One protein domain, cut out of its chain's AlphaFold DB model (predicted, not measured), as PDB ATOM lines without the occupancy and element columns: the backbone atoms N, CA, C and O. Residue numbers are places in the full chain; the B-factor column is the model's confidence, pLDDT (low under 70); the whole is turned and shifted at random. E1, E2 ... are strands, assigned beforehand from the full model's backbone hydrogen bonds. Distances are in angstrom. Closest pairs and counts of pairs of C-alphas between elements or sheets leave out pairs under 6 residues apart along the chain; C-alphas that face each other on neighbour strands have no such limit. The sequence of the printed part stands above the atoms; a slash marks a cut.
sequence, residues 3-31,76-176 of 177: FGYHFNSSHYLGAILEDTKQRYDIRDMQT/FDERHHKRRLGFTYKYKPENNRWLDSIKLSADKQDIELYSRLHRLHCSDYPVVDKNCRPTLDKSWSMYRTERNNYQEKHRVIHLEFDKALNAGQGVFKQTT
ATOM      1  N   PHE A   3     -49.336  31.597 -47.045       92.88
ATOM      2  CA  PHE A   3     -50.031  30.594 -47.842       92.88
ATOM      3  C   PHE A   3     -50.188  29.329 -47.002       92.88
ATOM      4  O   PHE A   3     -49.342  29.041 -46.153       92.88
ATOM      5  N   GLY A   4     -51.268  28.589 -47.226       92.81
ATOM      6  CA  GLY A   4     -51.580  27.372 -46.491       92.81
ATOM      7  C   GLY A   4     -52.426  26.439 -47.340       92.81
ATOM      8  O   GLY A   4     -53.363  26.886 -47.997       92.81
ATOM      9  N   TYR A   5     -52.089  25.156 -47.320       92.44
ATOM     10  CA  TYR A   5     -52.803  24.096 -48.011       92.44
ATOM     11  C   TYR A   5     -52.981  22.906 -47.068       92.44
ATOM     12  O   TYR A   5     -52.038  22.495 -46.389       92.44
ATOM     13  N   HIS A   6     -54.191  22.359 -47.024       91.44
ATOM     14  CA  HIS A   6     -54.479  21.106 -46.337       91.44
ATOM     15  C   HIS A   6     -54.564  20.015 -47.402       91.44
ATOM     16  O   HIS A   6     -55.401  20.111 -48.294       91.44
ATOM     17  N   PHE A   7     -53.699  19.004 -47.323       85.31
ATOM     18  CA  PHE A   7     -53.785  17.847 -48.220       85.31
ATOM     19  C   PHE A   7     -54.960  16.958 -47.805       85.31
ATOM     20  O   PHE A   7     -55.850  16.681 -48.601       85.31
ATOM     21  N   ASN A   8     -54.986  16.608 -46.517       86.19
ATOM     22  CA  ASN A   8     -56.050  15.867 -45.848       86.19
ATOM     23  C   ASN A   8     -56.367  16.579 -44.516       86.19
ATOM     24  O   ASN A   8     -55.615  17.457 -44.085       86.19
ATOM     25  N   SER A   9     -57.397  16.121 -43.802       82.25
ATOM     26  CA  SER A   9     -57.692  16.466 -42.396       82.25
ATOM     27  C   SER A   9     -56.451  16.493 -41.486       82.25
ATOM     28  O   SER A   9     -56.312  17.370 -40.635       82.25
ATOM     29  N   SER A  10     -55.536  15.539 -41.688       87.19
ATOM     30  CA  SER A  10     -54.347  15.333 -40.855       87.19
ATOM     31  C   SER A  10     -53.093  16.105 -41.290       87.19
ATOM     32  O   SER A  10     -52.138  16.171 -40.520       87.19
ATOM     33  N   HIS A  11     -53.040  16.660 -42.508       92.44
ATOM     34  CA  HIS A  11     -51.798  17.166 -43.117       92.44
ATOM     35  C   HIS A  11     -51.944  18.606 -43.614       92.44
ATOM     36  O   HIS A  11     -52.700  18.874 -44.548       92.44
ATOM     37  N   TYR A  12     -51.147  19.513 -43.049       94.06
ATOM     38  CA  TYR A  12     -51.078  20.922 -43.428       94.06
ATOM     39  C   TYR A  12     -49.667  21.315 -43.874       94.06
ATOM     40  O   TYR A  12     -48.679  21.007 -43.206       94.06
ATOM     41  N   LEU A  13     -49.581  22.067 -44.968       95.06
ATOM     42  CA  LEU A  13     -48.367  22.727 -45.432       95.06
ATOM     43  C   LEU A  13     -48.626  24.227 -45.548       95.06
ATOM     44  O   LEU A  13     -49.543  24.661 -46.238       95.06
ATOM     45  N   GLY A  14     -47.796  25.023 -44.886       95.88
ATOM     46  CA  GLY A  14     -47.812  26.475 -44.952       95.88
ATOM     47  C   GLY A  14     -46.490  27.043 -45.451       95.88
ATOM     48  O   GLY A  14     -45.425  26.467 -45.234       95.88
ATOM     49  N   ALA A  15     -46.566  28.215 -46.071       95.94
ATOM     50  CA  ALA A  15     -45.414  29.029 -46.432       95.94
ATOM     51  C   ALA A  15     -45.637  30.479 -45.981       95.94
ATOM     52  O   ALA A  15     -46.747  31.010 -46.064       95.94
ATOM     53  N   ILE A  16     -44.583  31.137 -45.508       96.06
ATOM     54  CA  ILE A  16     -44.588  32.548 -45.123       96.06
ATOM     55  C   ILE A  16     -43.540  33.307 -45.932       96.06
ATOM     56  O   ILE A  16     -42.387  32.894 -46.018       96.06
ATOM     57  N   LEU A  17     -43.961  34.434 -46.503       96.75
ATOM     58  CA  LEU A  17     -43.096  35.407 -47.156       96.75
ATOM     59  C   LEU A  17     -43.320  36.764 -46.485       96.75
ATOM     60  O   LEU A  17     -44.395  37.357 -46.606       96.75
ATOM     61  N   GLU A  18     -42.322  37.251 -45.766       96.69
ATOM     62  CA  GLU A  18     -42.309  38.556 -45.113       96.69
ATOM     63  C   GLU A  18     -41.226  39.424 -45.768       96.69
ATOM     64  O   GLU A  18     -40.072  39.009 -45.851       96.69
ATOM     65  N   ASP A  19     -41.592  40.620 -46.223       97.12
ATOM     66  CA  ASP A  19     -40.664  41.694 -46.587       97.12
ATOM     67  C   ASP A  19     -41.201  42.961 -45.914       97.12
ATOM     68  O   ASP A  19     -42.278  43.446 -46.266       97.12
ATOM     69  N   THR A  20     -40.512  43.435 -44.876       96.81
ATOM     70  CA  THR A  20     -40.909  44.607 -44.092       96.81
ATOM     71  C   THR A  20     -39.773  45.621 -44.051       96.81
ATOM     72  O   THR A  20     -38.626  45.306 -43.733       96.81
ATOM     73  N   LYS A  21     -40.101  46.868 -44.401       97.44
ATOM     74  CA  LYS A  21     -39.168  47.998 -44.451       97.44
ATOM     75  C   LYS A  21     -39.695  49.102 -43.550       97.44
ATOM     76  O   LYS A  21     -40.831  49.540 -43.716       97.44
ATOM     77  N   GLN A  22     -38.872  49.542 -42.610       96.88
ATOM     78  CA  GLN A  22     -39.182  50.613 -41.669       96.88
ATOM     79  C   GLN A  22     -38.151  51.735 -41.805       96.88
ATOM     80  O   GLN A  22     -36.993  51.508 -42.168       96.88
ATOM     81  N   ARG A  23     -38.596  52.961 -41.535       97.56
ATOM     82  CA  ARG A  23     -37.810  54.190 -41.630       97.56
ATOM     83  C   ARG A  23     -38.073  55.021 -40.387       97.56
ATOM     84  O   ARG A  23     -39.221  55.391 -40.152       97.56
ATOM     85  N   TYR A  24     -37.014  55.359 -39.670       96.88
ATOM     86  CA  TYR A  24     -37.048  56.269 -38.536       96.88
ATOM     87  C   TYR A  24     -36.040  57.380 -38.813       96.88
ATOM     88  O   TYR A  24     -34.837  57.160 -38.762       96.88
ATOM     89  N   ASP A  25     -36.539  58.562 -39.169       96.50
ATOM     90  CA  ASP A  25     -35.711  59.759 -39.311       96.50
ATOM     91  C   ASP A  25     -36.046  60.673 -38.129       96.50
ATOM     92  O   ASP A  25     -37.161  61.193 -38.051       96.50
ATOM     93  N   ILE A  26     -35.106  60.854 -37.204       95.94
ATOM     94  CA  ILE A  26     -35.306  61.643 -35.982       95.94
ATOM     95  C   ILE A  26     -34.288  62.779 -35.879       95.94
ATOM     96  O   ILE A  26     -33.160  62.682 -36.365       95.94
ATOM     97  N   ARG A  27     -34.685  63.860 -35.208       94.88
ATOM     98  CA  ARG A  27     -33.788  64.927 -34.753       94.88
ATOM     99  C   ARG A  27     -33.586  64.772 -33.252       94.88
ATOM    100  O   ARG A  27     -34.563  64.675 -32.515       94.88
ATOM    101  N   ASP A  28     -32.338  64.798 -32.807       94.50
ATOM    102  CA  ASP A  28     -32.042  64.923 -31.383       94.50
ATOM    103  C   ASP A  28     -32.245  66.383 -30.943       94.50
ATOM    104  O   ASP A  28     -31.623  67.306 -31.476       94.50
ATOM    105  N   MET A  29     -33.154  66.563 -29.983       92.69
ATOM    106  CA  MET A  29     -33.529  67.841 -29.373       92.69
ATOM    107  C   MET A  29     -32.894  68.058 -27.989       92.69
ATOM    108  O   MET A  29     -33.084  69.121 -27.409       92.69
ATOM    109  N   GLN A  30     -32.144  67.086 -27.454       91.62
ATOM    110  CA  GLN A  30     -31.385  67.247 -26.205       91.62
ATOM    111  C   GLN A  30     -30.144  68.125 -26.414       91.62
ATOM    112  O   GLN A  30     -29.677  68.776 -25.485       91.62
ATOM    113  N   THR A  31     -29.597  68.152 -27.634       84.19
ATOM    114  CA  THR A  31     -28.442  68.992 -27.967       84.19
ATOM    115  C   THR A  31     -28.912  70.427 -28.321       84.19
ATOM    116  O   THR A  31     -29.618  70.560 -29.319       84.19
ATOM    117  N   PHE A  76     -30.609  61.403 -36.831       96.44
ATOM    118  CA  PHE A  76     -30.390  59.974 -37.024       96.44
ATOM    119  C   PHE A  76     -31.364  59.474 -38.089       96.44
ATOM    120  O   PHE A  76     -32.575  59.657 -37.961       96.44
ATOM    121  N   ASP A  77     -30.816  58.859 -39.132       97.19
ATOM    122  CA  ASP A  77     -31.552  58.251 -40.234       97.19
ATOM    123  C   ASP A  77     -31.383  56.740 -40.156       97.19
ATOM    124  O   ASP A  77     -30.335  56.204 -40.528       97.19
ATOM    125  N   GLU A  78     -32.423  56.055 -39.697       97.38
ATOM    126  CA  GLU A  78     -32.423  54.610 -39.499       97.38
ATOM    127  C   GLU A  78     -33.361  53.927 -40.490       97.38
ATOM    128  O   GLU A  78     -34.488  54.370 -40.742       97.38
ATOM    129  N   ARG A  79     -32.874  52.848 -41.106       97.94
ATOM    130  CA  ARG A  79     -33.600  52.030 -42.081       97.94
ATOM    131  C   ARG A  79     -33.453  50.577 -41.685       97.94
ATOM    132  O   ARG A  79     -32.350  50.037 -41.714       97.94
ATOM    133  N   HIS A  80     -34.568  49.962 -41.321       97.69
ATOM    134  CA  HIS A  80     -34.615  48.557 -40.939       97.69
ATOM    135  C   HIS A  80     -35.298  47.782 -42.060       97.69
ATOM    136  O   HIS A  80     -36.380  48.161 -42.516       97.69
ATOM    137  N   HIS A  81     -34.667  46.708 -42.520       98.06
ATOM    138  CA  HIS A  81     -35.206  45.824 -43.544       98.06
ATOM    139  C   HIS A  81     -35.155  44.389 -43.031       98.06
ATOM    140  O   HIS A  81     -34.080  43.850 -42.788       98.06
ATOM    141  N   LYS A  82     -36.321  43.766 -42.863       97.69
ATOM    142  CA  LYS A  82     -36.450  42.362 -42.475       97.69
ATOM    143  C   LYS A  82     -37.091  41.582 -43.615       97.69
ATOM    144  O   LYS A  82     -38.159  41.938 -44.110       97.69
ATOM    145  N   ARG A  83     -36.445  40.487 -44.005       97.50
ATOM    146  CA  ARG A  83     -36.931  39.529 -45.000       97.50
ATOM    147  C   ARG A  83     -36.995  38.151 -44.364       97.50
ATOM    148  O   ARG A  83     -36.017  37.715 -43.770       97.50
ATOM    149  N   ARG A  84     -38.119  37.448 -44.495       97.12
ATOM    150  CA  ARG A  84     -38.279  36.067 -44.017       97.12
ATOM    151  C   ARG A  84     -38.980  35.224 -45.070       97.12
ATOM    152  O   ARG A  84     -40.071  35.570 -45.516       97.12
ATOM    153  N   LEU A  85     -38.368  34.099 -45.419       97.25
ATOM    154  CA  LEU A  85     -38.996  33.006 -46.147       97.25
ATOM    155  C   LEU A  85     -39.022  31.795 -45.218       97.25
ATOM    156  O   LEU A  85     -37.968  31.343 -44.777       97.25
ATOM    157  N   GLY A  86     -40.211  31.281 -44.932       96.62
ATOM    158  CA  GLY A  86     -40.390  30.123 -44.065       96.62
ATOM    159  C   GLY A  86     -41.340  29.104 -44.665       96.62
ATOM    160  O   GLY A  86     -42.318  29.466 -45.320       96.62
ATOM    161  N   PHE A  87     -41.073  27.834 -44.396       96.75
ATOM    162  CA  PHE A  87     -41.950  26.714 -44.711       96.75
ATOM    163  C   PHE A  87     -42.301  25.992 -43.417       96.75
ATOM    164  O   PHE A  87     -41.433  25.777 -42.576       96.75
ATOM    165  N   THR A  88     -43.564  25.604 -43.266       96.31
ATOM    166  CA  THR A  88     -44.067  24.905 -42.082       96.31
ATOM    167  C   THR A  88     -44.923  23.734 -42.519       96.31
ATOM    168  O   THR A  88     -46.000  23.927 -43.076       96.31
ATOM    169  N   TYR A  89     -44.479  22.525 -42.221       95.19
ATOM    170  CA  TYR A  89     -45.275  21.316 -42.342       95.19
ATOM    171  C   TYR A  89     -45.816  20.932 -40.964       95.19
ATOM    172  O   TYR A  89     -45.077  20.917 -39.980       95.19
ATOM    173  N   LYS A  90     -47.112  20.628 -40.884       94.12
ATOM    174  CA  LYS A  90     -47.766  20.173 -39.660       94.12
ATOM    175  C   LYS A  90     -48.583  18.920 -39.940       94.12
ATOM    176  O   LYS A  90     -49.434  18.919 -40.827       94.12
ATOM    177  N   TYR A  91     -48.354  17.889 -39.136       91.00
ATOM    178  CA  TYR A  91     -49.147  16.669 -39.129       91.00
ATOM    179  C   TYR A  91     -49.853  16.512 -37.780       91.00
ATOM    180  O   TYR A  91     -49.268  16.739 -36.719       91.00
ATOM    181  N   LYS A  92     -51.135  16.164 -37.842       89.81
ATOM    182  CA  LYS A  92     -52.034  15.911 -36.717       89.81
ATOM    183  C   LYS A  92     -52.783  14.607 -37.011       89.81
ATOM    184  O   LYS A  92     -53.699  14.649 -37.828       89.81
ATOM    185  N   PRO A  93     -52.404  13.461 -36.426       84.38
ATOM    186  CA  PRO A  93     -53.147  12.221 -36.631       84.38
ATOM    187  C   PRO A  93     -54.580  12.341 -36.088       84.38
ATOM    188  O   PRO A  93     -54.806  12.958 -35.055       84.38
ATOM    189  N   GLU A  94     -55.549  11.706 -36.751       77.56
ATOM    190  CA  GLU A  94     -56.939  11.637 -36.257       77.56
ATOM    191  C   GLU A  94     -57.089  10.736 -35.018       77.56
ATOM    192  O   GLU A  94     -58.011  10.907 -34.226       77.56
ATOM    193  N   ASN A  95     -56.171   9.781 -34.834       72.56
ATOM    194  CA  ASN A  95     -56.136   8.867 -33.695       72.56
ATOM    195  C   ASN A  95     -54.846   9.072 -32.884       72.56
ATOM    196  O   ASN A  95     -53.786   8.558 -33.250       72.56
ATOM    197  N   ASN A  96     -54.959   9.774 -31.751       66.56
ATOM    198  CA  ASN A  96     -53.881  10.215 -30.845       66.56
ATOM    199  C   ASN A  96     -53.141   9.080 -30.089       66.56
ATOM    200  O   ASN A  96     -52.825   9.205 -28.904       66.56
ATOM    201  N   ARG A  97     -52.864   7.929 -30.718       65.00
ATOM    202  CA  ARG A  97     -52.289   6.760 -30.023       65.00
ATOM    203  C   ARG A  97     -50.864   7.001 -29.513       65.00
ATOM    204  O   ARG A  97     -50.603   6.743 -28.346       65.00
ATOM    205  N   TRP A  98     -49.963   7.532 -30.341       70.56
ATOM    206  CA  TRP A  98     -48.531   7.664 -30.000       70.56
ATOM    207  C   TRP A  98     -47.964   9.088 -30.139       70.56
ATOM    208  O   TRP A  98     -46.927   9.386 -29.563       70.56
ATOM    209  N   LEU A  99     -48.676   9.982 -30.826       79.94
ATOM    210  CA  LEU A  99     -48.319  11.382 -31.083       79.94
ATOM    211  C   LEU A  99     -49.624  12.168 -31.290       79.94
ATOM    212  O   LEU A  99     -50.574  11.583 -31.812       79.94
ATOM    213  N   ASP A 100     -49.673  13.449 -30.915       84.31
ATOM    214  CA  ASP A 100     -50.879  14.281 -31.092       84.31
ATOM    215  C   ASP A 100     -50.673  15.385 -32.145       84.31
ATOM    216  O   ASP A 100     -51.601  15.791 -32.847       84.31
ATOM    217  N   SER A 101     -49.446  15.895 -32.269       86.88
ATOM    218  CA  SER A 101     -49.070  16.892 -33.271       86.88
ATOM    219  C   SER A 101     -47.556  16.858 -33.484       86.88
ATOM    220  O   SER A 101     -46.789  16.724 -32.538       86.88
ATOM    221  N   ILE A 102     -47.123  16.954 -34.738       91.62
ATOM    222  CA  ILE A 102     -45.727  17.214 -35.107       91.62
ATOM    223  C   ILE A 102     -45.701  18.397 -36.062       91.62
ATOM    224  O   ILE A 102     -46.512  18.491 -36.992       91.62
ATOM    225  N   LYS A 103     -44.768  19.312 -35.833       93.94
ATOM    226  CA  LYS A 103     -44.563  20.496 -36.658       93.94
ATOM    227  C   LYS A 103     -43.081  20.628 -36.986       93.94
ATOM    228  O   LYS A 103     -42.251  20.795 -36.102       93.94
ATOM    229  N   LEU A 104     -42.771  20.577 -38.275       95.25
ATOM    230  CA  LEU A 104     -41.457  20.882 -38.827       95.25
ATOM    231  C   LEU A 104     -41.542  22.258 -39.485       95.25
ATOM    232  O   LEU A 104     -42.376  22.467 -40.366       95.25
ATOM    233  N   SER A 105     -40.681  23.190 -39.096       95.62
ATOM    234  CA  SER A 105     -40.552  24.482 -39.771       95.62
ATOM    235  C   SER A 105     -39.105  24.785 -40.119       95.62
ATOM    236  O   SER A 105     -38.223  24.630 -39.278       95.62
ATOM    237  N   ALA A 106     -38.878  25.241 -41.347       97.00
ATOM    238  CA  ALA A 106     -37.590  25.709 -41.836       97.00
ATOM    239  C   ALA A 106     -37.723  27.182 -42.231       97.00
ATOM    240  O   ALA A 106     -38.493  27.524 -43.130       97.00
ATOM    241  N   ASP A 107     -36.974  28.045 -41.555       96.81
ATOM    242  CA  ASP A 107     -37.026  29.495 -41.697       96.81
ATOM    243  C   ASP A 107     -35.667  30.053 -42.124       96.81
ATOM    244  O   ASP A 107     -34.637  29.807 -41.491       96.81
ATOM    245  N   LYS A 108     -35.675  30.869 -43.178       97.69
ATOM    246  CA  LYS A 108     -34.571  31.747 -43.559       97.69
ATOM    247  C   LYS A 108     -34.994  33.189 -43.300       97.69
ATOM    248  O   LYS A 108     -35.961  33.661 -43.897       97.69
ATOM    249  N   GLN A 109     -34.252  33.893 -42.452       97.50
ATOM    250  CA  GLN A 109     -34.509  35.292 -42.115       97.50
ATOM    251  C   GLN A 109     -33.237  36.122 -42.285       97.50
ATOM    252  O   GLN A 109     -32.207  35.787 -41.711       97.50
ATOM    253  N   ASP A 110     -33.326  37.210 -43.045       97.62
ATOM    254  CA  ASP A 110     -32.271  38.204 -43.229       97.62
ATOM    255  C   ASP A 110     -32.767  39.537 -42.618       97.62
ATOM    256  O   ASP A 110     -33.827  40.039 -43.008       97.62
ATOM    257  N   ILE A 111     -32.037  40.097 -41.648       96.88
ATOM    258  CA  ILE A 111     -32.306  41.398 -41.008       96.88
ATOM    259  C   ILE A 111     -31.152  42.346 -41.333       96.88
ATOM    260  O   ILE A 111     -29.986  41.990 -41.180       96.88
ATOM    261  N   GLU A 112     -31.470  43.567 -41.750       97.56
ATOM    262  CA  GLU A 112     -30.498  44.617 -42.045       97.56
ATOM    263  C   GLU A 112     -30.903  45.910 -41.333       97.56
ATOM    264  O   GLU A 112     -32.044  46.365 -41.447       97.56
ATOM    265  N   LEU A 113     -29.963  46.497 -40.591       97.12
ATOM    266  CA  LEU A 113     -30.125  47.735 -39.837       97.12
ATOM    267  C   LEU A 113     -29.080  48.739 -40.328       97.12
ATOM    268  O   LEU A 113     -27.888  48.629 -40.031       97.12
ATOM    269  N   TYR A 114     -29.536  49.731 -41.083       97.75
ATOM    270  CA  TYR A 114     -28.715  50.848 -41.521       97.75
ATOM    271  C   TYR A 114     -28.994  52.060 -40.637       97.75
ATOM    272  O   TYR A 114     -30.125  52.540 -40.625       97.75
ATOM    273  N   SER A 115     -27.980  52.589 -39.953       97.25
ATOM    274  CA  SER A 115     -28.092  53.818 -39.158       97.25
ATOM    275  C   SER A 115     -27.081  54.851 -39.650       97.25
ATOM    276  O   SER A 115     -25.906  54.548 -39.887       97.25
ATOM    277  N   ARG A 116     -27.534  56.089 -39.850       97.62
ATOM    278  CA  ARG A 116     -26.691  57.212 -40.264       97.62
ATOM    279  C   ARG A 116     -26.930  58.409 -39.359       97.62
ATOM    280  O   ARG A 116     -27.981  59.038 -39.411       97.62
ATOM    281  N   LEU A 117     -25.902  58.776 -38.608       96.69
ATOM    282  CA  LEU A 117     -25.860  60.021 -37.859       96.69
ATOM    283  C   LEU A 117     -25.350  61.146 -38.766       96.69
ATOM    284  O   LEU A 117     -24.341  61.010 -39.466       96.69
ATOM    285  N   HIS A 118     -26.040  62.276 -38.719       96.19
ATOM    286  CA  HIS A 118     -25.616  63.557 -39.258       96.19
ATOM    287  C   HIS A 118     -25.404  64.530 -38.099       96.19
ATOM    288  O   HIS A 118     -26.305  64.716 -37.284       96.19
ATOM    289  N   ARG A 119     -24.240  65.177 -38.037       94.50
ATOM    290  CA  ARG A 119     -23.987  66.354 -37.199       94.50
ATOM    291  C   ARG A 119     -23.748  67.529 -38.143       94.50
ATOM    292  O   ARG A 119     -22.847  67.445 -38.978       94.50
ATOM    293  N   LEU A 120     -24.577  68.565 -38.063       93.75
ATOM    294  CA  LEU A 120     -24.511  69.735 -38.939       93.75
ATOM    295  C   LEU A 120     -24.372  71.018 -38.124       93.75
ATOM    296  O   LEU A 120     -24.863  71.097 -37.000       93.75
ATOM    297  N   HIS A 121     -23.705  71.995 -38.728       92.50
ATOM    298  CA  HIS A 121     -23.446  73.324 -38.191       92.50
ATOM    299  C   HIS A 121     -23.298  74.300 -39.369       92.50
ATOM    300  O   HIS A 121     -22.199  74.749 -39.678       92.50
ATOM    301  N   CYS A 122     -24.368  74.483 -40.153       92.50
ATOM    302  CA  CYS A 122     -24.317  75.163 -41.464       92.50
ATOM    303  C   CYS A 122     -25.614  75.879 -41.905       92.50
ATOM    304  O   CYS A 122     -25.718  76.332 -43.055       92.50
ATOM    305  N   SER A 123     -26.607  75.958 -41.021       93.56
ATOM    306  CA  SER A 123     -27.847  76.726 -41.189       93.56
ATOM    307  C   SER A 123     -27.881  77.848 -40.161       93.56
ATOM    308  O   SER A 123     -27.623  77.583 -38.992       93.56
ATOM    309  N   ASP A 124     -28.176  79.078 -40.578       91.00
ATOM    310  CA  ASP A 124     -28.197  80.240 -39.680       91.00
ATOM    311  C   ASP A 124     -29.251  80.050 -38.579       91.00
ATOM    312  O   ASP A 124     -30.402  79.723 -38.869       91.00
ATOM    313  N   TYR A 125     -28.873  80.219 -37.308       85.31
ATOM    314  CA  TYR A 125     -29.815  80.064 -36.194       85.31
ATOM    315  C   TYR A 125     -30.947  81.115 -36.287       85.31
ATOM    316  O   TYR A 125     -30.656  82.279 -36.560       85.31
ATOM    317  N   PRO A 126     -32.234  80.765 -36.055       88.19
ATOM    318  CA  PRO A 126     -32.767  79.500 -35.532       88.19
ATOM    319  C   PRO A 126     -33.165  78.464 -36.599       88.19
ATOM    320  O   PRO A 126     -33.816  77.470 -36.272       88.19
ATOM    321  N   VAL A 127     -32.815  78.670 -37.872       91.44
ATOM    322  CA  VAL A 127     -33.164  77.748 -38.964       91.44
ATOM    323  C   VAL A 127     -32.455  76.411 -38.768       91.44
ATOM    324  O   VAL A 127     -31.300  76.340 -38.350       91.44
ATOM    325  N   VAL A 128     -33.163  75.329 -39.081       89.88
ATOM    326  CA  VAL A 128     -32.681  73.955 -38.949       89.88
ATOM    327  C   VAL A 128     -32.832  73.258 -40.288       89.88
ATOM    328  O   VAL A 128     -33.947  72.959 -40.710       89.88
ATOM    329  N   ASP A 129     -31.706  72.973 -40.940       92.19
ATOM    330  CA  ASP A 129     -31.682  72.269 -42.218       92.19
ATOM    331  C   ASP A 129     -30.772  71.031 -42.163       92.19
ATOM    332  O   ASP A 129     -29.573  71.102 -41.905       92.19
ATOM    333  N   LYS A 130     -31.355  69.866 -42.450       92.50
ATOM    334  CA  LYS A 130     -30.657  68.573 -42.553       92.50
ATOM    335  C   LYS A 130     -29.832  68.450 -43.847       92.50
ATOM    336  O   LYS A 130     -28.912  67.628 -43.949       92.50
ATOM    337  N   ASN A 131     -30.157  69.254 -44.854       94.62
ATOM    338  CA  ASN A 131     -29.495  69.261 -46.150       94.62
ATOM    339  C   ASN A 131     -28.354  70.276 -46.241       94.62
ATOM    340  O   ASN A 131     -27.551  70.146 -47.166       94.62
ATOM    341  N   CYS A 132     -28.205  71.193 -45.274       94.31
ATOM    342  CA  CYS A 132     -27.135  72.185 -45.299       94.31
ATOM    343  C   CYS A 132     -25.766  71.505 -45.365       94.31
ATOM    344  O   CYS A 132     -25.536  70.434 -44.794       94.31
ATOM    345  N   ARG A 133     -24.834  72.122 -46.086       94.88
ATOM    346  CA  ARG A 133     -23.443  71.677 -46.178       94.88
ATOM    347  C   ARG A 133     -22.526  72.873 -45.937       94.88
ATOM    348  O   ARG A 133     -22.961  74.002 -46.170       94.88
ATOM    349  N   PRO A 134     -21.295  72.638 -45.460       92.06
ATOM    350  CA  PRO A 134     -20.281  73.670 -45.420       92.06
ATOM    351  C   PRO A 134     -19.883  74.061 -46.843       92.06
ATOM    352  O   PRO A 134     -19.696  73.200 -47.707       92.06
ATOM    353  N   THR A 135     -19.770  75.361 -47.062       91.62
ATOM    354  CA  THR A 135     -19.451  76.008 -48.338       91.62
ATOM    355  C   THR A 135     -18.570  77.231 -48.061       91.62
ATOM    356  O   THR A 135     -18.430  77.639 -46.909       91.62
ATOM    357  N   LEU A 136     -17.914  77.793 -49.083       87.62
ATOM    358  CA  LEU A 136     -16.932  78.875 -48.891       87.62
ATOM    359  C   LEU A 136     -17.567  80.194 -48.417       87.62
ATOM    360  O   LEU A 136     -16.934  80.933 -47.675       87.62
ATOM    361  N   ASP A 137     -18.826  80.443 -48.777       88.06
ATOM    362  CA  ASP A 137     -19.671  81.528 -48.255       88.06
ATOM    363  C   ASP A 137     -20.061  81.339 -46.777       88.06
ATOM    364  O   ASP A 137     -20.552  82.268 -46.139       88.06
ATOM    365  N   LYS A 138     -19.833  80.143 -46.217       88.38
ATOM    366  CA  LYS A 138     -20.189  79.772 -44.844       88.38
ATOM    367  C   LYS A 138     -18.951  79.505 -44.002       88.38
ATOM    368  O   LYS A 138     -18.699  78.376 -43.566       88.38
ATOM    369  N   SER A 139     -18.181  80.558 -43.753       85.38
ATOM    370  CA  SER A 139     -17.042  80.551 -42.830       85.38
ATOM    371  C   SER A 139     -17.392  79.852 -41.514       85.38
ATOM    372  O   SER A 139     -18.427  80.136 -40.919       85.38
ATOM    373  N   TRP A 140     -16.537  78.928 -41.061       85.56
ATOM    374  CA  TRP A 140     -16.682  78.169 -39.800       85.56
ATOM    375  C   TRP A 140     -17.900  77.238 -39.694       85.56
ATOM    376  O   TRP A 140     -18.258  76.802 -38.593       85.56
ATOM    377  N   SER A 141     -18.519  76.905 -40.825       90.00
ATOM    378  CA  SER A 141     -19.550  75.872 -40.894       90.00
ATOM    379  C   SER A 141     -18.965  74.452 -40.893       90.00
ATOM    380  O   SER A 141     -17.809  74.225 -41.257       90.00
ATOM    381  N   MET A 142     -19.761  73.462 -40.480       89.81
ATOM    382  CA  MET A 142     -19.326  72.064 -40.399       89.81
ATOM    383  C   MET A 142     -20.434  71.072 -40.761       89.81
ATOM    384  O   MET A 142     -21.619  71.278 -40.505       89.81
ATOM    385  N   TYR A 143     -20.018  69.949 -41.344       93.56
ATOM    386  CA  TYR A 143     -20.837  68.758 -41.521       93.56
ATOM    387  C   TYR A 143     -19.997  67.507 -41.257       93.56
ATOM    388  O   TYR A 143     -18.913  67.345 -41.817       93.56
ATOM    389  N   ARG A 144     -20.519  66.593 -40.438       93.19
ATOM    390  CA  ARG A 144     -19.941  65.268 -40.189       93.19
ATOM    391  C   ARG A 144     -21.036  64.220 -40.264       93.19
ATOM    392  O   ARG A 144     -22.127  64.404 -39.731       93.19
ATOM    393  N   THR A 145     -20.725  63.088 -40.883       95.56
ATOM    394  CA  THR A 145     -21.621  61.931 -40.924       95.56
ATOM    395  C   THR A 145     -20.907  60.689 -40.416       95.56
ATOM    396  O   THR A 145     -19.733  60.476 -40.704       95.56
ATOM    397  N   GLU A 146     -21.630  59.883 -39.652       96.88
ATOM    398  CA  GLU A 146     -21.239  58.540 -39.237       96.88
ATOM    399  C   GLU A 146     -22.276  57.565 -39.788       96.88
ATOM    400  O   GLU A 146     -23.464  57.879 -39.857       96.88
ATOM    401  N   ARG A 147     -21.819  56.401 -40.246       97.06
ATOM    402  CA  ARG A 147     -22.659  55.377 -40.870       97.06
ATOM    403  C   ARG A 147     -22.322  54.043 -40.231       97.06
ATOM    404  O   ARG A 147     -21.159  53.654 -40.245       97.06
ATOM    405  N   ASN A 148     -23.334  53.359 -39.725       97.25
ATOM    406  CA  ASN A 148     -23.239  51.987 -39.259       97.25
ATOM    407  C   ASN A 148     -24.177  51.112 -40.098       97.25
ATOM    408  O   ASN A 148     -25.279  51.534 -40.452       97.25
ATOM    409  N   ASN A 149     -23.732  49.906 -40.432       97.06
ATOM    410  CA  ASN A 149     -24.538  48.919 -41.136       97.06
ATOM    411  C   ASN A 149     -24.365  47.576 -40.435       97.06
ATOM    412  O   ASN A 149     -23.276  47.006 -40.457       97.06
ATOM    413  N   TYR A 150     -25.438  47.089 -39.828       96.94
ATOM    414  CA  TYR A 150     -25.482  45.797 -39.164       96.94
ATOM    415  C   TYR A 150     -26.381  44.845 -39.953       96.94
ATOM    416  O   TYR A 150     -27.432  45.244 -40.455       96.94
ATOM    417  N   GLN A 151     -25.962  43.589 -40.082       97.19
ATOM    418  CA  GLN A 151     -26.716  42.559 -40.788       97.19
ATOM    419  C   GLN A 151     -26.673  41.252 -40.007       97.19
ATOM    420  O   GLN A 151     -25.603  40.808 -39.594       97.19
ATOM    421  N   GLU A 152     -27.826  40.609 -39.876       97.00
ATOM    422  CA  GLU A 152     -27.992  39.319 -39.216       97.00
ATOM    423  C   GLU A 152     -28.749  38.361 -40.141       97.00
ATOM    424  O   GLU A 152     -29.667  38.760 -40.862       97.00
ATOM    425  N   LYS A 153     -28.328  37.093 -40.178       96.81
ATOM    426  CA  LYS A 153     -28.881  36.083 -41.088       96.81
ATOM    427  C   LYS A 153     -29.070  34.769 -40.354       96.81
ATOM    428  O   LYS A 153     -28.096  34.120 -39.983       96.81
ATOM    429  N   HIS A 154     -30.319  34.350 -40.207       96.56
ATOM    430  CA  HIS A 154     -30.679  33.080 -39.593       96.56
ATOM    431  C   HIS A 154     -31.128  32.076 -40.652       96.56
ATOM    432  O   HIS A 154     -31.860  32.404 -41.590       96.56
ATOM    433  N   ARG A 155     -30.720  30.825 -40.459       96.50
ATOM    434  CA  ARG A 155     -31.266  29.648 -41.134       96.50
ATOM    435  C   ARG A 155     -31.556  28.641 -40.037       96.50
ATOM    436  O   ARG A 155     -30.617  28.078 -39.484       96.50
ATOM    437  N   VAL A 156     -32.821  28.491 -39.672       96.50
ATOM    438  CA  VAL A 156     -33.221  27.694 -38.509       96.50
ATOM    439  C   VAL A 156     -34.203  26.625 -38.947       96.50
ATOM    440  O   VAL A 156     -35.113  26.887 -39.732       96.50
ATOM    441  N   ILE A 157     -34.000  25.416 -38.439       96.31
ATOM    442  CA  ILE A 157     -34.931  24.305 -38.577       96.31
ATOM    443  C   ILE A 157     -35.403  23.983 -37.163       96.31
ATOM    444  O   ILE A 157     -34.587  23.705 -36.290       96.31
ATOM    445  N   HIS A 158     -36.711  24.047 -36.946       95.12
ATOM    446  CA  HIS A 158     -37.354  23.663 -35.695       95.12
ATOM    447  C   HIS A 158     -38.228  22.440 -35.933       95.12
ATOM    448  O   HIS A 158     -38.978  22.389 -36.913       95.12
ATOM    449  N   LEU A 159     -38.152  21.487 -35.012       94.69
ATOM    450  CA  LEU A 159     -38.965  20.285 -34.996       94.69
ATOM    451  C   LEU A 159     -39.631  20.183 -33.624       94.69
ATOM    452  O   LEU A 159     -38.958  20.076 -32.607       94.69
ATOM    453  N   GLU A 160     -40.953  20.274 -33.615       92.38
ATOM    454  CA  GLU A 160     -41.796  20.359 -32.426       92.38
ATOM    455  C   GLU A 160     -42.692  19.117 -32.384       92.38
ATOM    456  O   GLU A 160     -43.365  18.802 -33.372       92.38
ATOM    457  N   PHE A 161     -42.683  18.409 -31.254       89.31
ATOM    458  CA  PHE A 161     -43.485  17.211 -31.010       89.31
ATOM    459  C   PHE A 161     -44.401  17.451 -29.808       89.31
ATOM    460  O   PHE A 161     -43.926  17.708 -28.706       89.31
ATOM    461  N   ASP A 162     -45.708  17.318 -30.016       85.38
ATOM    462  CA  ASP A 162     -46.723  17.432 -28.976       85.38
ATOM    463  C   ASP A 162     -47.251  16.045 -28.583       85.38
ATOM    464  O   ASP A 162     -47.738  15.275 -29.429       85.38
ATOM    465  N   LYS A 163     -47.246  15.768 -27.275       82.25
ATOM    466  CA  LYS A 163     -47.977  14.651 -26.673       82.25
ATOM    467  C   LYS A 163     -48.644  15.086 -25.368       82.25
ATOM    468  O   LYS A 163     -47.968  15.461 -24.412       82.25
ATOM    469  N   ALA A 164     -49.969  15.015 -25.317       74.19
ATOM    470  CA  ALA A 164     -50.725  15.103 -24.078       74.19
ATOM    471  C   ALA A 164     -50.751  13.727 -23.403       74.19
ATOM    472  O   ALA A 164     -51.099  12.713 -24.016       74.19
ATOM    473  N   LEU A 165     -50.397  13.697 -22.119       69.94
ATOM    474  CA  LEU A 165     -50.529  12.512 -21.281       69.94
ATOM    475  C   LEU A 165     -51.705  12.720 -20.328       69.94
ATOM    476  O   LEU A 165     -51.655  13.567 -19.436       69.94
ATOM    477  N   ASN A 166     -52.759  11.926 -20.515       61.62
ATOM    478  CA  ASN A 166     -53.889  11.876 -19.595       61.62
ATOM    479  C   ASN A 166     -53.535  10.969 -18.410       61.62
ATOM    480  O   ASN A 166     -53.931   9.804 -18.364       61.62
ATOM    481  N   ALA A 167     -52.785  11.509 -17.450       46.38
ATOM    482  CA  ALA A 167     -52.769  10.968 -16.096       46.38
ATOM    483  C   ALA A 167     -54.096  11.337 -15.402       46.38
ATOM    484  O   ALA A 167     -54.690  12.375 -15.701       46.38
ATOM    485  N   GLY A 168     -54.591  10.477 -14.506       47.09
ATOM    486  CA  GLY A 168     -55.916  10.630 -13.895       47.09
ATOM    487  C   GLY A 168     -56.170  12.041 -13.346       47.09
ATOM    488  O   GLY A 168     -55.432  12.515 -12.490       47.09
ATOM    489  N   GLN A 169     -57.224  12.692 -13.850       48.22
ATOM    490  CA  GLN A 169     -57.685  14.035 -13.459       48.22
ATOM    491  C   GLN A 169     -56.706  15.215 -13.683       48.22
ATOM    492  O   GLN A 169     -56.932  16.292 -13.135       48.22
ATOM    493  N   GLY A 170     -55.688  15.094 -14.549       48.97
ATOM    494  CA  GLY A 170     -54.837  16.235 -14.926       48.97
ATOM    495  C   GLY A 170     -54.238  16.143 -16.333       48.97
ATOM    496  O   GLY A 170     -53.548  15.182 -16.658       48.97
ATOM    497  N   VAL A 171     -54.461  17.167 -17.168       46.38
ATOM    498  CA  VAL A 171     -53.849  17.263 -18.507       46.38
ATOM    499  C   VAL A 171     -52.471  17.912 -18.397       46.38
ATOM    500  O   VAL A 171     -52.361  19.134 -18.288       46.38
ATOM    501  N   PHE A 172     -51.416  17.103 -18.481       49.62
ATOM    502  CA  PHE A 172     -50.041  17.594 -18.568       49.62
ATOM    503  C   PHE A 172     -49.591  17.674 -20.032       49.62
ATOM    504  O   PHE A 172     -49.692  16.704 -20.786       49.62
ATOM    505  N   LYS A 173     -49.073  18.842 -20.430       49.41
ATOM    506  CA  LYS A 173     -48.393  19.051 -21.715       49.41
ATOM    507  C   LYS A 173     -46.887  19.017 -21.483       49.41
ATOM    508  O   LYS A 173     -46.366  19.900 -20.805       49.41
ATOM    509  N   GLN A 174     -46.198  18.032 -22.051       45.84
ATOM    510  CA  GLN A 174     -44.747  18.115 -22.210       45.84
ATOM    511  C   GLN A 174     -44.431  18.860 -23.506       45.84
ATOM    512  O   GLN A 174     -44.919  18.488 -24.570       45.84
ATOM    513  N   THR A 175     -43.587  19.882 -23.394       43.59
ATOM    514  CA  THR A 175     -42.968  20.576 -24.524       43.59
ATOM    515  C   THR A 175     -41.461  20.416 -24.366       43.59
ATOM    516  O   THR A 175     -40.889  20.949 -23.416       43.59
ATOM    517  N   THR A 176     -40.813  19.655 -25.246       46.53
ATOM    518  CA  THR A 176     -39.344  19.594 -25.308       46.53
ATOM    519  C   THR A 176     -38.831  20.667 -26.261       46.53
ATOM    520  O   THR A 176     -39.199  20.654 -27.437       46.53
TER     521      THR A 176
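AT A GLANCE: This is residues 3 to 31 and 76 to 176 of the 177 residues of the protein "Transferrin-binding protein 1" of Mannheimia haemolytica (UniProt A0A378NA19). One long, twisted sheet bows along its length and is curled like part of a barrel, with four long strands, E2 to E5, side by side. Short edge strands E1 and E6 lie at one end, the E4 to E5 link at the other. The 130 printed residues hold six named strands, E1 to E6 in chain and sheet order, antiparallel: all strand, extended, radius of gyration of the C-alphas 26.7 A, spans 83 by 34 by 20 A.

IN THESE COORDINATES: E1, residues 3 to 8, begins at C-alpha 3 (-50.031, 30.594, -47.842). E2 is 11 to 31, 58.8 A; E3 76 to 91, 47.2 A; E4 101 to 124, 67.0 A; E5 142 to 167, 73.8 A. E6, 170 to 174, ends at (-44.747, 18.115, -22.210).

HOW THE PARTS SIT: Within hydrogen-bond range are N 5 and O 13 in hairpin E1 and E2, 2.8 A; N 18 and O 84 between E2 and E3, 2.8 A. E3 E4 E5 E6 form a meander, each strand the antiparallel neighbour of the one before: N 83 and O 110, 2.8 A; N 111 and O 152, 2.8 A; N 170 and O 167, 3.1 A. E4 bends by 61 degrees at residue 121.

THE WHOLE: Residues 32 to 75 are not printed; C-alphas 31 and 76 are 12.9 A apart. The E4 to E5 link is long. Residues 96 to 97 and 165 to 176 have pLDDT under 70.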